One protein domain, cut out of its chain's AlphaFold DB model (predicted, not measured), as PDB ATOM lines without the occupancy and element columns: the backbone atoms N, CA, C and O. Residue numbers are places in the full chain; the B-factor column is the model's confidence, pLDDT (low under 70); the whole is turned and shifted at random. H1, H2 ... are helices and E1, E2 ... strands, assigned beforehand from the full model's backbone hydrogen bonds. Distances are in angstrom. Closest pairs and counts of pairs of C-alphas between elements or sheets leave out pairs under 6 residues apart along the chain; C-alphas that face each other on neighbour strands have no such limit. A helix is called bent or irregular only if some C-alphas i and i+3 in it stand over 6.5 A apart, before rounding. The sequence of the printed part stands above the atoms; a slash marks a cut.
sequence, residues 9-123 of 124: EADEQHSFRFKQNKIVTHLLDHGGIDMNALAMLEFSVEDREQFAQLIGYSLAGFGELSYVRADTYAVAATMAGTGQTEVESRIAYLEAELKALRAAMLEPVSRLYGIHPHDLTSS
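Overview. This is residues 9 to 123 of the 124 residues of the protein "Phage protein" of Pseudomonas syringae pv. actinidiae (UniProt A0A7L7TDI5). A loose cluster of small helices, H1 to H4, with the short strand E1 among them, has H5 at one side, and from H5 the one long helix H6 runs away as an arm that makes most of the length. At the far end of that arm, the chain folds back and the small helix H7 packs on H6. The printed part has 115 residues with one named strand and seven named helices, in the order E1, H1, H2, H3, H4, H5, H6, H7, and is mostly helix. It is only just loose, close to extended, with a radius of gyration of the C-alphas of 20.0 A, and spans 65 by 33 by 21 A.

Arrangement. Start at residues 9 to 10, which pair antiparallel with residues 16 to 17 of E1, residues 16 to 18; E1 pairs with no named strand. Go on to H1, residues 22 to 30, and H2, residues 35 to 39, which touches no helix. H3, residues 45 to 54, is close to H1 but not clearly touching, with the closest C-alphas, of Val 24 and Leu 54, 6.7 A apart; their lines are about perpendicular at 81 degrees. In H4, residues 59 to 63, find Leu 59, whose C-alpha is 5.5 A from that of Arg 17, the closest pair of E1 and H4. H5, residues 70 to 82, touches H4 with residues 73 to 77 alone, closest at the C-alphas of Gly 63 and Tyr 73, 6.0 A. H6, residues 86 to 113, touches H5 with its residues 86 to 93 alone, closest at the C-alphas of Val 75 and Ser 89, 5.6 A, at a steep tilt of 56 degrees, opposite ways. H7, residues 117 to 121, touches residues 106 to 110 of H6, closest at the C-alphas of Ser 110 and Pro 117, 5.5 A. Every O i to N i+4 pair is within hydrogen-bond range in H1, H2, H3, H4, H5 and H7; in H6 it is 22 of 24.

Along the chain. Find C-alpha 16 at (-13.389, -37.479, 49.207), where E1 begins. H1 is 12.0 A long, H3 14.2 A and H5 18.2 A. From C-alpha 86 at (-6.084, -36.346, 36.112), H6 runs 38.6 A to C-alpha 113; it has a kink of 41 degrees near residue 107 and is only just irregular, C-alphas 104 and 107 being 6.9 A apart. H7 ends at C-alpha 121, (-23.539, -40.594, 11.482).

Size, cuts and confidence. Look at His 30 and Gly 114 for the two C-alphas farthest apart, 65.6 A. The printed part has no cut and no long link. Mean pLDDT of the printed part is 90.8; residues 122 to 123 are under 70.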
ATOM      1  N   GLU A   9      -8.091 -38.195  48.304       92.62
ATOM      2  CA  GLU A   9      -7.973 -39.216  49.335       92.62
ATOM      3  C   GLU A   9      -9.347 -39.376  50.004       92.62
ATOM      4  O   GLU A   9     -10.064 -38.395  50.222       92.62
ATOM      5  N   ALA A  10      -9.744 -40.619  50.288       89.81
ATOM      6  CA  ALA A  10     -10.945 -40.881  51.071       89.81
ATOM      7  C   ALA A  10     -10.659 -40.570  52.545       89.81
ATOM      8  O   ALA A  10      -9.648 -41.017  53.091       89.81
ATOM      9  N   ASP A  11     -11.540 -39.806  53.182       85.00
ATOM     10  CA  ASP A  11     -11.487 -39.559  54.616       85.00
ATOM     11  C   ASP A  11     -12.163 -40.681  55.421       85.00
ATOM     12  O   ASP A  11     -12.801 -41.593  54.888       85.00
ATOM     13  N   GLU A  12     -12.021 -40.605  56.745       80.19
ATOM     14  CA  GLU A  12     -12.592 -41.566  57.698       80.19
ATOM     15  C   GLU A  12     -14.131 -41.650  57.626       80.19
ATOM     16  O   GLU A  12     -14.723 -42.628  58.087       80.19
ATOM     17  N   GLN A  13     -14.792 -40.653  57.030       76.44
ATOM     18  CA  GLN A  13     -16.241 -40.580  56.851       76.44
ATOM     19  C   GLN A  13     -16.701 -41.005  55.443       76.44
ATOM     20  O   GLN A  13     -17.863 -40.787  55.100       76.44
ATOM     21  N   HIS A  14     -15.840 -41.659  54.651       77.19
ATOM     22  CA  HIS A  14     -16.104 -42.052  53.255       77.19
ATOM     23  C   HIS A  14     -16.398 -40.866  52.319       77.19
ATOM     24  O   HIS A  14     -17.030 -41.027  51.273       77.19
ATOM     25  N   SER A  15     -15.942 -39.668  52.678       86.62
ATOM     26  CA  SER A  15     -15.998 -38.476  51.842       86.62
ATOM     27  C   SER A  15     -14.642 -38.261  51.158       86.62
ATOM     28  O   SER A  15     -13.593 -38.592  51.704       86.62
ATOM     29  N   PHE A  16     -14.636 -37.747  49.927       94.12
ATOM     30  CA  PHE A  16     -13.389 -37.479  49.207       94.12
ATOM     31  C   PHE A  16     -12.883 -36.074  49.525       94.12
ATOM     32  O   PHE A  16     -13.635 -35.101  49.416       94.12
ATOM     33  N   ARG A  17     -11.600 -35.953  49.867       95.50
ATOM     34  CA  ARG A  17     -10.922 -34.669  50.087       95.50
ATOM     35  C   ARG A  17      -9.675 -34.580  49.225       95.50
ATOM     36  O   ARG A  17      -9.034 -35.589  48.942       95.50
ATOM     37  N   PHE A  18      -9.329 -33.373  48.799       96.19
ATOM     38  CA  PHE A  18      -8.064 -33.157  48.108       96.19
ATOM     39  C   PHE A  18      -6.892 -33.392  49.059       96.19
ATOM     40  O   PHE A  18      -6.954 -33.076  50.251       96.19
ATOM     41  N   LYS A  19      -5.799 -33.932  48.525       95.44
ATOM     42  CA  LYS A  19      -4.558 -34.103  49.266       95.44
ATOM     43  C   LYS A  19      -3.989 -32.739  49.649       95.44
ATOM     44  O   LYS A  19      -3.456 -32.009  48.815       95.44
ATOM     45  N   GLN A  20      -4.069 -32.422  50.936       95.44
ATOM     46  CA  GLN A  20      -3.592 -31.151  51.467       95.44
ATOM     47  C   GLN A  20      -2.062 -31.018  51.429       95.44
ATOM     48  O   GLN A  20      -1.310 -31.959  51.711       95.44
ATOM     49  N   ASN A  21      -1.592 -29.800  51.181       97.44
ATOM     50  CA  ASN A  21      -0.209 -29.402  51.367       97.44
ATOM     51  C   ASN A  21      -0.033 -28.806  52.768       97.44
ATOM     52  O   ASN A  21      -0.464 -27.691  53.046       97.44
ATOM     53  N   LYS A  22       0.685 -29.530  53.634       96.56
ATOM     54  CA  LYS A  22       0.882 -29.146  55.042       96.56
ATOM     55  C   LYS A  22       1.504 -27.761  55.234       96.56
ATOM     56  O   LYS A  22       1.204 -27.113  56.228       96.56
ATOM     57  N   ILE A  23       2.364 -27.309  54.317       96.50
ATOM     58  CA  ILE A  23       2.973 -25.973  54.401       96.50
ATOM     59  C   ILE A  23       1.922 -24.908  54.088       96.50
ATOM     60  O   ILE A  23       1.810 -23.935  54.824       96.50
ATOM     61  N   VAL A  24       1.131 -25.108  53.031       95.62
ATOM     62  CA  VAL A  24       0.074 -24.165  52.629       95.62
ATOM     63  C   VAL A  24      -0.992 -24.058  53.718       95.62
ATOM     64  O   VAL A  24      -1.335 -22.947  54.112       95.62
ATOM     65  N   THR A  25      -1.446 -25.188  54.269       94.69
ATOM     66  CA  THR A  25      -2.386 -25.199  55.398       94.69
ATOM     67  C   THR A  25      -1.797 -24.487  56.616       94.69
ATOM     68  O   THR A  25      -2.445 -23.619  57.187       94.69
ATOM     69  N   HIS A  26      -0.532 -24.754  56.967       95.38
ATOM     70  CA  HIS A  26       0.123 -24.078  58.090       95.38
ATOM     71  C   HIS A  26       0.198 -22.554  57.903       95.38
ATOM     72  O   HIS A  26      -0.047 -21.815  58.856       95.38
ATOM     73  N   LEU A  27       0.509 -22.085  56.688       94.81
ATOM     74  CA  LEU A  27       0.530 -20.660  56.354       94.81
ATOM     75  C   LEU A  27      -0.859 -20.024  56.448       94.81
ATOM     76  O   LEU A  27      -0.952 -18.887  56.895       94.81
ATOM     77  N   LEU A  28      -1.925 -20.731  56.068       94.44
ATOM     78  CA  LEU A  28      -3.289 -20.230  56.238       94.44
ATOM     79  C   LEU A  28      -3.667 -20.148  57.727       94.44
ATOM     80  O   LEU A  28      -4.164 -19.123  58.181       94.44
ATOM     81  N   ASP A  29      -3.361 -21.191  58.497       93.44
ATOM     82  CA  ASP A  29      -3.726 -21.284  59.915       93.44
ATOM     83  C   ASP A  29      -2.971 -20.270  60.802       93.44
ATOM     84  O   ASP A  29      -3.488 -19.841  61.834       93.44
ATOM     85  N   HIS A  30      -1.746 -19.882  60.418       94.75
ATOM     86  CA  HIS A  30      -0.852 -19.056  61.249       94.75
ATOM     87  C   HIS A  30      -0.436 -17.726  60.600       94.75
ATOM     88  O   HIS A  30       0.210 -16.904  61.249       94.75
ATOM     89  N   GLY A  31      -0.770 -17.493  59.329       89.12
ATOM     90  CA  GLY A  31      -0.280 -16.351  58.546       89.12
ATOM     91  C   GLY A  31      -1.026 -15.036  58.771       89.12
ATOM     92  O   GLY A  31      -0.659 -14.027  58.175       89.12
ATOM     93  N   GLY A  32      -2.068 -15.027  59.606       91.81
ATOM     94  CA  GLY A  32      -2.840 -13.820  59.924       91.81
ATOM     95  C   GLY A  32      -3.752 -13.324  58.794       91.81
ATOM     96  O   GLY A  32      -4.304 -12.231  58.906       91.81
ATOM     97  N   ILE A  33      -3.922 -14.114  57.730       92.06
ATOM     98  CA  ILE A  33      -4.872 -13.875  56.641       92.06
ATOM     99  C   ILE A  33      -5.801 -15.085  56.525       92.06
ATOM    100  O   ILE A  33      -5.331 -16.217  56.529       92.06
ATOM    101  N   ASP A  34      -7.110 -14.852  56.450       89.50
ATOM    102  CA  ASP A  34      -8.111 -15.913  56.329       89.50
ATOM    103  C   ASP A  34      -8.673 -16.009  54.902       89.50
ATOM    104  O   ASP A  34      -8.321 -15.245  53.994       89.50
ATOM    105  N   MET A  35      -9.570 -16.969  54.686       86.31
ATOM    106  CA  MET A  35     -10.185 -17.175  53.376       86.31
ATOM    107  C   MET A  35     -11.053 -16.001  52.916       86.31
ATOM    108  O   MET A  35     -11.125 -15.730  51.718       86.31
ATOM    109  N   ASN A  36     -11.668 -15.277  53.851       88.69
ATOM    110  CA  ASN A  36     -12.486 -14.111  53.533       88.69
ATOM    111  C   ASN A  36     -11.609 -12.941  53.069       88.69
ATOM    112  O   ASN A  36     -11.937 -12.263  52.099       88.69
ATOM    113  N   ALA A  37     -10.456 -12.740  53.704       91.94
ATOM    114  CA  ALA A  37      -9.474 -11.749  53.293       91.94
ATOM    115  C   ALA A  37      -8.875 -12.091  51.919       91.94
ATOM    116  O   ALA A  37      -8.787 -11.218  51.057       91.94
ATOM    117  N   LEU A  38      -8.548 -13.363  51.664       90.56
ATOM    118  CA  LEU A  38      -8.103 -13.830  50.341       90.56
ATOM    119  C   LEU A  38      -9.193 -13.688  49.259       90.56
ATOM    120  O   LEU A  38      -8.877 -13.525  48.077       90.56
ATOM    121  N   ALA A  39     -10.479 -13.717  49.625       88.44
ATOM    122  CA  ALA A  39     -11.580 -13.460  48.695       88.44
ATOM    123  C   ALA A  39     -11.574 -12.016  48.163       88.44
ATOM    124  O   ALA A  39     -11.907 -11.797  47.001       88.44
ATOM    125  N   MET A  40     -11.127 -11.056  48.977       91.88
ATOM    126  CA  MET A  40     -11.073  -9.628  48.633       91.88
ATOM    127  C   MET A  40      -9.870  -9.230  47.769       91.88
ATOM    128  O   MET A  40      -9.844  -8.122  47.237       91.88
ATOM    129  N   LEU A  41      -8.863 -10.098  47.645       93.81
ATOM    130  CA  LEU A  41      -7.678  -9.854  46.821       93.81
ATOM    131  C   LEU A  41      -7.901 -10.309  45.378       93.81
ATOM    132  O   LEU A  41      -8.705 -11.202  45.114       93.81
ATOM    133  N   GLU A  42      -7.165  -9.727  44.435       94.81
ATOM    134  CA  GLU A  42      -7.244 -10.108  43.023       94.81
ATOM    135  C   GLU A  42      -6.371 -11.337  42.741       94.81
ATOM    136  O   GLU A  42      -5.159 -11.242  42.561       94.81
ATOM    137  N   PHE A  43      -7.017 -12.503  42.687       94.56
ATOM    138  CA  PHE A  43      -6.432 -13.758  42.219       94.56
ATOM    139  C   PHE A  43      -7.250 -14.328  41.067       94.56
ATOM    140  O   PHE A  43      -8.473 -14.150  41.021       94.56
ATOM    141  N   SER A  44      -6.571 -15.042  40.168       94.50
ATOM    142  CA  SER A  44      -7.230 -15.774  39.090       94.50
ATOM    143  C   SER A  44      -8.152 -16.863  39.649       94.50
ATOM    144  O   SER A  44      -7.997 -17.316  40.788       94.50
ATOM    145  N   VAL A  45      -9.127 -17.292  38.850       93.50
ATOM    146  CA  VAL A  45     -10.004 -18.407  39.229       93.50
ATOM    147  C   VAL A  45      -9.177 -19.677  39.409       93.50
ATOM    148  O   VAL A  45      -9.360 -20.390  40.392       93.50
ATOM    149  N   GLU A  46      -8.214 -19.909  38.521       94.56
ATOM    150  CA  GLU A  46      -7.315 -21.057  38.560       94.56
ATOM    151  C   GLU A  46      -6.531 -21.119  39.879       94.56
ATOM    152  O   GLU A  46      -6.439 -22.182  40.494       94.56
ATOM    153  N   ASP A  47      -5.999 -19.986  40.347       95.69
ATOM    154  CA  ASP A  47      -5.264 -19.925  41.616       95.69
ATOM    155  C   ASP A  47      -6.178 -20.195  42.815       95.69
ATOM    156  O   ASP A  47      -5.775 -20.879  43.756       95.69
ATOM    157  N   ARG A  48      -7.424 -19.703  42.785       95.19
ATOM    158  CA  ARG A  48      -8.413 -19.949  43.850       95.19
ATOM    159  C   ARG A  48      -8.839 -21.411  43.907       95.19
ATOM    160  O   ARG A  48      -8.943 -21.972  44.998       95.19
ATOM    161  N   GLU A  49      -9.068 -22.026  42.748       96.06
ATOM    162  CA  GLU A  49      -9.349 -23.458  42.630       96.06
ATOM    163  C   GLU A  49      -8.189 -24.271  43.213       96.06
ATOM    164  O   GLU A  49      -8.405 -25.126  44.074       96.06
ATOM    165  N   GLN A  50      -6.954 -23.965  42.804       96.25
ATOM    166  CA  GLN A  50      -5.775 -24.684  43.274       96.25
ATOM    167  C   GLN A  50      -5.534 -24.485  44.768       96.25
ATOM    168  O   GLN A  50      -5.199 -25.436  45.471       96.25
ATOM    169  N   PHE A  51      -5.724 -23.267  45.273       95.94
ATOM    170  CA  PHE A  51      -5.583 -22.981  46.693       95.94
ATOM    171  C   PHE A  51      -6.567 -23.806  47.525       95.94
ATOM    172  O   PHE A  51      -6.143 -24.455  48.478       95.94
ATOM    173  N   ALA A  52      -7.845 -23.862  47.126       95.94
ATOM    174  CA  ALA A  52      -8.853 -24.681  47.798       95.94
ATOM    175  C   ALA A  52      -8.441 -26.166  47.847       95.94
ATOM    176  O   ALA A  52      -8.521 -26.809  48.894       95.94
ATOM    177  N   GLN A  53      -7.923 -26.702  46.740       96.75
ATOM    178  CA  GLN A  53      -7.418 -28.075  46.697       96.75
ATOM    179  C   GLN A  53      -6.210 -28.278  47.625       96.75
ATOM    180  O   GLN A  53      -6.163 -29.242  48.387       96.75
ATOM    181  N   LEU A  54      -5.251 -27.347  47.616       97.25
ATOM    182  CA  LEU A  54      -4.036 -27.413  48.432       97.25
ATOM    183  C   LEU A  54      -4.307 -27.313  49.936       97.25
ATOM    184  O   LEU A  54      -3.522 -27.853  50.711       97.25
ATOM    185  N   ILE A  55      -5.398 -26.674  50.362       95.50
ATOM    186  CA  ILE A  55      -5.813 -26.652  51.776       95.50
ATOM    187  C   ILE A  55      -6.678 -27.861  52.165       95.50
ATOM    188  O   ILE A  55      -7.123 -27.955  53.307       95.50
ATOM    189  N   GLY A  56      -6.909 -28.800  51.242       95.00
ATOM    190  CA  GLY A  56      -7.616 -30.050  51.518       95.00
ATOM    191  C   GLY A  56      -9.131 -29.917  51.606       95.00
ATOM    192  O   GLY A  56      -9.762 -30.587  52.431       95.00
ATOM    193  N   TYR A  57      -9.733 -29.051  50.783       95.31
ATOM    194  CA  TYR A  57     -11.191 -28.979  50.685       95.31
ATOM    195  C   TYR A  57     -11.803 -30.361  50.398       95.31
ATOM    196  O   TYR A  57     -11.203 -31.197  49.714       95.31
ATOM    197  N   SER A  58     -13.016 -30.607  50.900       95.88
ATOM    198  CA  SER A  58     -13.779 -31.772  50.450       95.88
ATOM    199  C   SER A  58     -14.220 -31.567  49.003       95.88
ATOM    200  O   SER A  58     -14.516 -30.444  48.597       95.88
ATOM    201  N   LEU A  59     -14.304 -32.647  48.229       95.94
ATOM    202  CA  LEU A  59     -14.789 -32.598  46.851       95.94
ATOM    203  C   LEU A  59     -16.210 -32.021  46.787       95.94
ATOM    204  O   LEU A  59     -16.500 -31.186  45.936       95.94
ATOM    205  N   ALA A  60     -17.077 -32.432  47.718       94.81
ATOM    206  CA  ALA A  60     -18.433 -31.902  47.825       94.81
ATOM    207  C   ALA A  60     -18.428 -30.393  48.104       94.81
ATOM    208  O   ALA A  60     -19.059 -29.641  47.375       94.81
ATOM    209  N   GLY A  61     -17.657 -29.935  49.098       94.38
ATOM    210  CA  GLY A  61     -17.558 -28.508  49.407       94.38
ATOM    211  C   GLY A  61     -16.938 -27.700  48.269       94.38
ATOM    212  O   GLY A  61     -17.328 -26.562  48.049       94.38
ATOM    213  N   PHE A  62     -15.999 -28.288  47.526       95.88
ATOM    214  CA  PHE A  62     -15.354 -27.642  46.389       95.88
ATOM    215  C   PHE A  62     -16.363 -27.361  45.273       95.88
ATOM    216  O   PHE A  62     -16.339 -26.281  44.698       95.88
ATOM    217  N   GLY A  63     -17.298 -28.283  45.021       94.88
ATOM    218  CA  GLY A  63     -18.371 -28.091  44.038       94.88
ATOM    219  C   GLY A  63     -19.348 -26.955  44.362       94.88
ATOM    220  O   GLY A  63     -19.975 -26.426  43.452       94.88
ATOM    221  N   GLU A  64     -19.447 -26.541  45.628       95.06
ATOM    222  CA  GLU A  64     -20.337 -25.456  46.070       95.06
ATOM    223  C   GLU A  64     -19.685 -24.061  45.979       95.06
ATOM    224  O   GLU A  64     -20.334 -23.035  46.197       95.06
ATOM    225  N   LEU A  65     -18.387 -23.989  45.673       93.38
ATOM    226  CA  LEU A  65     -17.671 -22.720  45.564       93.38
ATOM    227  C   LEU A  65     -18.049 -22.011  44.259       93.38
ATOM    228  O   LEU A  65     -17.790 -22.506  43.167       93.38
ATOM    229  N   SER A  66     -18.589 -20.795  44.370       92.44
ATOM    230  CA  SER A  66     -19.091 -20.005  43.227       92.44
ATOM    231  C   SER A  66     -18.086 -19.734  42.097       92.44
ATOM    232  O   SER A  66     -18.494 -19.418  40.982       92.44
ATOM    233  N   TYR A  67     -16.786 -19.829  42.378       91.50
ATOM    234  CA  TYR A  67     -15.722 -19.617  41.399       91.50
ATOM    235  C   TYR A  67     -15.207 -20.913  40.765       91.50
ATOM    236  O   TYR A  67     -14.386 -20.839  39.859       91.50
ATOM    237  N   VAL A  68     -15.642 -22.091  41.220       94.62
ATOM    238  CA  VAL A  68     -15.182 -23.364  40.658       94.62
ATOM    239  C   VAL A  68     -15.830 -23.593  39.303       94.62
ATOM    240  O   VAL A  68     -17.049 -23.525  39.141       94.62
ATOM    241  N   ARG A  69     -15.000 -23.884  38.306       94.62
ATOM    242  CA  ARG A  69     -15.465 -24.225  36.970       94.62
ATOM    243  C   ARG A  69     -16.027 -25.641  36.957       94.62
ATOM    244  O   ARG A  69     -15.487 -26.565  37.575       94.62
ATOM    245  N   ALA A  70     -17.110 -25.810  36.207       92.06
ATOM    246  CA  ALA A  70     -17.825 -27.079  36.111       92.06
ATOM    247  C   ALA A  70     -16.935 -28.219  35.588       92.06
ATOM    248  O   ALA A  70     -17.047 -29.348  36.061       92.06
ATOM    249  N   ASP A  71     -16.019 -27.929  34.660       91.50
ATOM    250  CA  ASP A  71     -15.084 -28.907  34.104       91.50
ATOM    251  C   ASP A  71     -14.025 -29.341  35.131       91.50
ATOM    252  O   ASP A  71     -13.727 -30.530  35.236       91.50
ATOM    253  N   THR A  72     -13.481 -28.414  35.929       94.19
ATOM    254  CA  THR A  72     -12.563 -28.740  37.034       94.19
ATOM    255  C   THR A  72     -13.235 -29.679  38.033       94.19
ATOM    256  O   THR A  72     -12.664 -30.712  38.391       94.19
ATOM    257  N   TYR A  73     -14.464 -29.359  38.449       95.38
ATOM    258  CA  TYR A  73     -15.235 -30.207  39.356       95.38
ATOM    259  C   TYR A  73     -15.531 -31.584  38.750       95.38
ATOM    260  O   TYR A  73     -15.291 -32.600  39.401       95.38
ATOM    261  N   ALA A  74     -16.003 -31.642  37.504       93.19
ATOM    262  CA  ALA A  74     -16.358 -32.898  36.848       93.19
ATOM    263  C   ALA A  74     -15.156 -33.847  36.708       93.19
ATOM    264  O   ALA A  74     -15.289 -35.059  36.908       93.19
ATOM    265  N   VAL A  75     -13.967 -33.307  36.428       93.19
ATOM    266  CA  VAL A  75     -12.741 -34.108  36.369       93.19
ATOM    267  C   VAL A  75     -12.338 -34.607  37.750       93.19
ATOM    268  O   VAL A  75     -12.071 -35.797  37.891       93.19
ATOM    269  N   ALA A  76     -12.379 -33.759  38.782       93.81
ATOM    270  CA  ALA A  76     -12.101 -34.190  40.154       93.81
ATOM    271  C   ALA A  76     -13.102 -35.256  40.649       93.81
ATOM    272  O   ALA A  76     -12.714 -36.225  41.300       93.81
ATOM    273  N   ALA A  77     -14.381 -35.126  40.290       93.25
ATOM    274  CA  ALA A  77     -15.408 -36.119  40.595       93.25
ATOM    275  C   ALA A  77     -15.167 -37.452  39.872       93.25
ATOM    276  O   ALA A  77     -15.338 -38.516  40.468       93.25
ATOM    277  N   THR A  78     -14.705 -37.404  38.620       91.44
ATOM    278  CA  THR A  78     -14.309 -38.604  37.870       91.44
ATOM    279  C   THR A  78     -13.114 -39.286  38.535       91.44
ATOM    280  O   THR A  78     -13.192 -40.480  38.815       91.44
ATOM    281  N   MET A  79     -12.071 -38.527  38.898       92.81
ATOM    282  CA  MET A  79     -10.900 -39.044  39.622       92.81
ATOM    283  C   MET A  79     -11.301 -39.748  40.924       92.81
ATOM    284  O   MET A  79     -10.811 -40.837  41.214       92.81
ATOM    285  N   ALA A  80     -12.219 -39.156  41.695       90.00
ATOM    286  CA  ALA A  80     -12.717 -39.739  42.938       90.00
ATOM    287  C   ALA A  80     -13.506 -41.042  42.715       90.00
ATOM    288  O   ALA A  80     -13.358 -41.992  43.481       90.00
ATOM    289  N   GLY A  81     -14.332 -41.102  41.665       86.31
ATOM    290  CA  GLY A  81     -15.166 -42.267  41.366       86.31
ATOM    291  C   GLY A  81     -14.415 -43.446  40.739       86.31
ATOM    292  O   GLY A  81     -14.806 -44.593  40.953       86.31
ATOM    293  N   THR A  82     -13.358 -43.187  39.962       85.06
ATOM    294  CA  THR A  82     -12.655 -44.216  39.174       85.06
ATOM    295  C   THR A  82     -11.244 -44.525  39.674       85.06
ATOM    296  O   THR A  82     -10.689 -45.560  39.309       85.06
ATOM    297  N   GLY A  83     -10.648 -43.647  40.488       83.00
ATOM    298  CA  GLY A  83      -9.248 -43.743  40.913       83.00
ATOM    299  C   GLY A  83      -8.231 -43.466  39.797       83.00
ATOM    300  O   GLY A  83      -7.047 -43.751  39.966       83.00
ATOM    301  N   GLN A  84      -8.682 -42.946  38.653       86.69
ATOM    302  CA  GLN A  84      -7.836 -42.619  37.506       86.69
ATOM    303  C   GLN A  84      -6.986 -41.364  37.750       86.69
ATOM    304  O   GLN A  84      -7.282 -40.525  38.603       86.69
ATOM    305  N   THR A  85      -5.933 -41.207  36.950       89.69
ATOM    306  CA  THR A  85      -5.127 -39.979  36.932       89.69
ATOM    307  C   THR A  85      -5.935 -38.787  36.406       89.69
ATOM    308  O   THR A  85      -6.974 -38.952  35.757       89.69
ATOM    309  N   GLU A  86      -5.451 -37.561  36.648       88.62
ATOM    310  CA  GLU A  86      -6.084 -36.346  36.112       88.62
ATOM    311  C   GLU A  86      -6.227 -36.417  34.588       88.62
ATOM    312  O   GLU A  86      -7.287 -36.107  34.054       88.62
ATOM    313  N   VAL A  87      -5.173 -36.844  33.887       89.75
ATOM    314  CA  VAL A  87      -5.158 -36.891  32.419       89.75
ATOM    315  C   VAL A  87      -6.199 -37.876  31.897       89.75
ATOM    316  O   VAL A  87      -6.981 -37.521  31.020       89.75
ATOM    317  N   GLU A  88      -6.254 -39.084  32.456       89.75
ATOM    318  CA  GLU A  88      -7.253 -40.093  32.085       89.75
ATOM    319  C   GLU A  88      -8.677 -39.601  32.361       89.75
ATOM    320  O   GLU A  88      -9.550 -39.711  31.502       89.75
ATOM    321  N   SER A  89      -8.892 -38.981  33.521       88.69
ATOM    322  CA  SER A  89     -10.195 -38.432  33.912       88.69
ATOM    323  C   SER A  89     -10.613 -37.261  33.019       88.69
ATOM    324  O   SER A  89     -11.777 -37.146  32.638       88.69
ATOM    325  N   ARG A  90      -9.661 -36.404  32.627       90.31
ATOM    326  CA  ARG A  90      -9.881 -35.290  31.698       90.31
ATOM    327  C   ARG A  90     -10.239 -35.798  30.307       90.31
ATOM    328  O   ARG A  90     -11.166 -35.266  29.705       90.31
ATOM    329  N   ILE A  91      -9.533 -36.813  29.808       91.62
ATOM    330  CA  ILE A  91      -9.834 -37.442  28.516       91.62
ATOM    331  C   ILE A  91     -11.240 -38.035  28.551       91.62
ATOM    332  O   ILE A  91     -12.051 -37.689  27.700       91.62
ATOM    333  N   ALA A  92     -11.559 -38.840  29.568       89.31
ATOM    334  CA  ALA A  92     -12.875 -39.456  29.704       89.31
ATOM    335  C   ALA A  92     -14.006 -38.412  29.751       89.31
ATOM    336  O   ALA A  92     -15.024 -38.564  29.074       89.31
ATOM    337  N   TYR A  93     -13.812 -37.324  30.506       88.50
ATOM    338  CA  TYR A  93     -14.762 -36.214  30.572       88.50
ATOM    339  C   TYR A  93     -14.950 -35.534  29.205       88.50
ATOM    340  O   TYR A  93     -16.081 -35.393  28.736       88.50
ATOM    341  N   LEU A  94     -13.856 -35.166  28.530       90.88
ATOM    342  CA  LEU A  94     -13.909 -34.493  27.228       90.88
ATOM    343  C   LEU A  94     -14.500 -35.390  26.132       90.88
ATOM    344  O   LEU A  94     -15.234 -34.907  25.273       90.88
ATOM    345  N   GLU A  95     -14.222 -36.694  26.152       92.69
ATOM    346  CA  GLU A  95     -14.828 -37.657  25.230       92.69
ATOM    347  C   GLU A  95     -16.343 -37.760  25.432       92.69
ATOM    348  O   GLU A  95     -17.101 -37.772  24.454       92.69
ATOM    349  N   ALA A  96     -16.801 -37.789  26.687       89.75
ATOM    350  CA  ALA A  96     -18.221 -37.794  27.013       89.75
ATOM    351  C   ALA A  96     -18.911 -36.493  26.568       89.75
ATOM    352  O   ALA A  96     -19.977 -36.547  25.948       89.75
ATOM    353  N   GLU A  97     -18.287 -35.340  26.817       90.81
ATOM    354  CA  GLU A  97     -18.798 -34.030  26.405       90.81
ATOM    355  C   GLU A  97     -18.854 -33.900  24.876       90.81
ATOM    356  O   GLU A  97     -19.885 -33.515  24.322       90.81
ATOM    357  N   LEU A  98     -17.802 -34.317  24.164       93.44
ATOM    358  CA  LEU A  98     -17.783 -34.346  22.700       93.44
ATOM    359  C   LEU A  98     -18.871 -35.257  22.135       93.44
ATOM    360  O   LEU A  98     -19.534 -34.895  21.162       93.44
ATOM    361  N   LYS A  99     -19.078 -36.435  22.730       93.19
ATOM    362  CA  LYS A  99     -20.145 -37.352  22.321       93.19
ATOM    363  C   LYS A  99     -21.526 -36.722  22.521       93.19
ATOM    364  O   LYS A  99     -22.358 -36.802  21.616       93.19
ATOM    365  N   ALA A 100     -21.759 -36.080  23.664       91.62
ATOM    366  CA  ALA A 100     -23.011 -35.390  23.957       91.62
ATOM    367  C   ALA A 100     -23.254 -34.217  22.996       91.62
ATOM    368  O   ALA A 100     -24.340 -34.102  22.428       91.62
ATOM    369  N   LEU A 101     -22.229 -33.400  22.740       93.69
ATOM    370  CA  LEU A 101     -22.304 -32.279  21.808       93.69
ATOM    371  C   LEU A 101     -22.588 -32.752  20.379       93.69
ATOM    372  O   LEU A 101     -23.458 -32.194  19.714       93.69
ATOM    373  N   ARG A 102     -21.913 -33.811  19.913       90.75
ATOM    374  CA  ARG A 102     -22.176 -34.419  18.598       90.75
ATOM    375  C   ARG A 102     -23.627 -34.877  18.471       90.75
ATOM    376  O   ARG A 102     -24.265 -34.581  17.465       90.75
ATOM    377  N   ALA A 103     -24.157 -35.550  19.492       90.38
ATOM    378  CA  ALA A 103     -25.552 -35.980  19.504       90.38
ATOM    379  C   ALA A 103     -26.524 -34.785  19.485       90.38
ATOM    380  O   ALA A 103     -27.488 -34.790  18.724       90.38
ATOM    381  N   ALA A 104     -26.247 -33.737  20.267       93.12
ATOM    382  CA  ALA A 104     -27.076 -32.533  20.329       93.12
ATOM    383  C   ALA A 104     -27.056 -31.714  19.026       93.12
ATOM    384  O   ALA A 104     -28.053 -31.083  18.673       93.12
ATOM    385  N   MET A 105     -25.934 -31.722  18.300       91.62
ATOM    386  CA  MET A 105     -25.769 -31.010  17.029       91.62
ATOM    387  C   MET A 105     -26.328 -31.762  15.822       91.62
ATOM    388  O   MET A 105     -26.524 -31.142  14.778       91.62
ATOM    389  N   LEU A 106     -26.639 -33.053  15.958       89.75
ATOM    390  CA  LEU A 106     -27.117 -33.882  14.854       89.75
ATOM    391  C   LEU A 106     -28.374 -33.295  14.190       89.75
ATOM    392  O   LEU A 106     -28.373 -33.005  12.997       89.75
ATOM    393  N   GLU A 107     -29.417 -33.040  14.978       89.56
ATOM    394  CA  GLU A 107     -30.700 -32.536  14.477       89.56
ATOM    395  C   GLU A 107     -30.613 -31.097  13.912       89.56
ATOM    396  O   GLU A 107     -31.121 -30.840  12.815       89.56
ATOM    397  N   PRO A 108     -29.959 -30.123  14.583       93.62
ATOM    398  CA  PRO A 108     -29.722 -28.800  14.006       93.62
ATOM    399  C   PRO A 108     -28.980 -28.828  12.663       93.62
ATOM    400  O   PRO A 108     -29.400 -28.143  11.730       93.62
ATOM    401  N   VAL A 109     -27.908 -29.618  12.554       92.19
ATOM    402  CA  VAL A 109     -27.067 -29.679  11.347       92.19
ATOM    403  C   VAL A 109     -27.810 -30.362  10.200       92.19
ATOM    404  O   VAL A 109     -27.809 -29.838   9.086       92.19
ATOM    405  N   SER A 110     -28.517 -31.464  10.467       91.56
ATOM    406  CA  SER A 110     -29.368 -32.131   9.474       91.56
ATOM    407  C   SER A 110     -30.394 -31.189   8.857       91.56
ATOM    408  O   SER A 110     -30.512 -31.115   7.634       91.56
ATOM    409  N   ARG A 111     -31.094 -30.408   9.688       91.44
ATOM    410  CA  ARG A 111     -32.079 -29.430   9.206       91.44
ATOM    411  C   ARG A 111     -31.438 -28.294   8.416       91.44
ATOM    412  O   ARG A 111     -32.006 -27.877   7.412       91.44
ATOM    413  N   LEU A 112     -30.276 -27.802   8.850       93.25
ATOM    414  CA  LEU A 112     -29.586 -26.688   8.194       93.25
ATOM    415  C   LEU A 112     -29.132 -27.040   6.772       93.25
ATOM    416  O   LEU A 112     -29.277 -26.224   5.867       93.25
ATOM    417  N   TYR A 113     -28.594 -28.245   6.581       91.81
ATOM    418  CA  TYR A 113     -28.061 -28.686   5.289       91.81
ATOM    419  C   TYR A 113     -29.044 -29.528   4.465       91.81
ATOM    420  O   TYR A 113     -28.729 -29.888   3.334       91.81
ATOM    421  N   GLY A 114     -30.228 -29.844   5.002       89.81
ATOM    422  CA  GLY A 114     -31.214 -30.695   4.332       89.81
ATOM    423  C   GLY A 114     -30.742 -32.143   4.141       89.81
ATOM    424  O   GLY A 114     -31.164 -32.802   3.195       89.81
ATOM    425  N   ILE A 115     -29.850 -32.621   5.014       90.06
ATOM    426  CA  ILE A 115     -29.259 -33.966   4.967       90.06
ATOM    427  C   ILE A 115     -29.939 -34.837   6.027       90.06
ATOM    428  O   ILE A 115     -30.159 -34.385   7.155       90.06
ATOM    429  N   HIS A 116     -30.259 -36.091   5.697       83.88
ATOM    430  CA  HIS A 116     -30.879 -37.001   6.658       83.88
ATOM    431  C   HIS A 116     -29.901 -37.301   7.820       83.88
ATOM    432  O   HIS A 116     -28.725 -37.559   7.562       83.88
ATOM    433  N   PRO A 117     -30.337 -37.313   9.097       78.69
ATOM    434  CA  PRO A 117     -29.455 -37.534  10.255       78.69
ATOM    435  C   PRO A 117     -28.556 -38.769  10.168       78.69
ATOM    436  O   PRO A 117     -27.403 -38.725  10.594       78.69
ATOM    437  N   HIS A 118     -29.045 -39.859   9.569       78.69
ATOM    438  CA  HIS A 118     -28.236 -41.066   9.379       78.69
ATOM    439  C   HIS A 118     -26.988 -40.835   8.517       78.69
ATOM    440  O   HIS A 118     -25.933 -41.367   8.860       78.69
ATOM    441  N   ASP A 119     -27.056 -39.978   7.497       82.50
ATOM    442  CA  ASP A 119     -25.928 -39.729   6.592       82.50
ATOM    443  C   ASP A 119     -24.774 -39.000   7.308       82.50
ATOM    444  O   ASP A 119     -23.603 -39.196   6.979       82.50
ATOM    445  N   LEU A 120     -25.086 -38.211   8.345       76.88
ATOM    446  CA  LEU A 120     -24.095 -37.539   9.196       76.88
ATOM    447  C   LEU A 120     -23.419 -38.494  10.189       76.88
ATOM    448  O   LEU A 120     -22.305 -38.230  10.639       76.88
ATOM    449  N   THR A 121     -24.075 -39.602  10.536       75.12
ATOM    450  CA  THR A 121     -23.539 -40.594  11.482       75.12
ATOM    451  C   THR A 121     -22.706 -41.691  10.823       75.12
ATOM    452  O   THR A 121     -21.948 -42.356  11.515       75.12
ATOM    453  N   SER A 122     -22.817 -41.886   9.505       60.69
ATOM    454  CA  SER A 122     -22.138 -42.973   8.776       60.69
ATOM    455  C   SER A 122     -20.701 -42.657   8.329       60.69
ATOM    456  O   SER A 122     -20.067 -43.505   7.709       60.69
ATOM    457  N   SER A 123     -20.190 -41.453   8.614       52.00
ATOM    458  CA  SER A 123     -18.868 -40.975   8.159       52.00
ATOM    459  C   SER A 123     -17.789 -40.947   9.259       52.00
ATOM    460  O   SER A 123     -16.738 -40.338   9.062       52.00
TER     461      SER A 123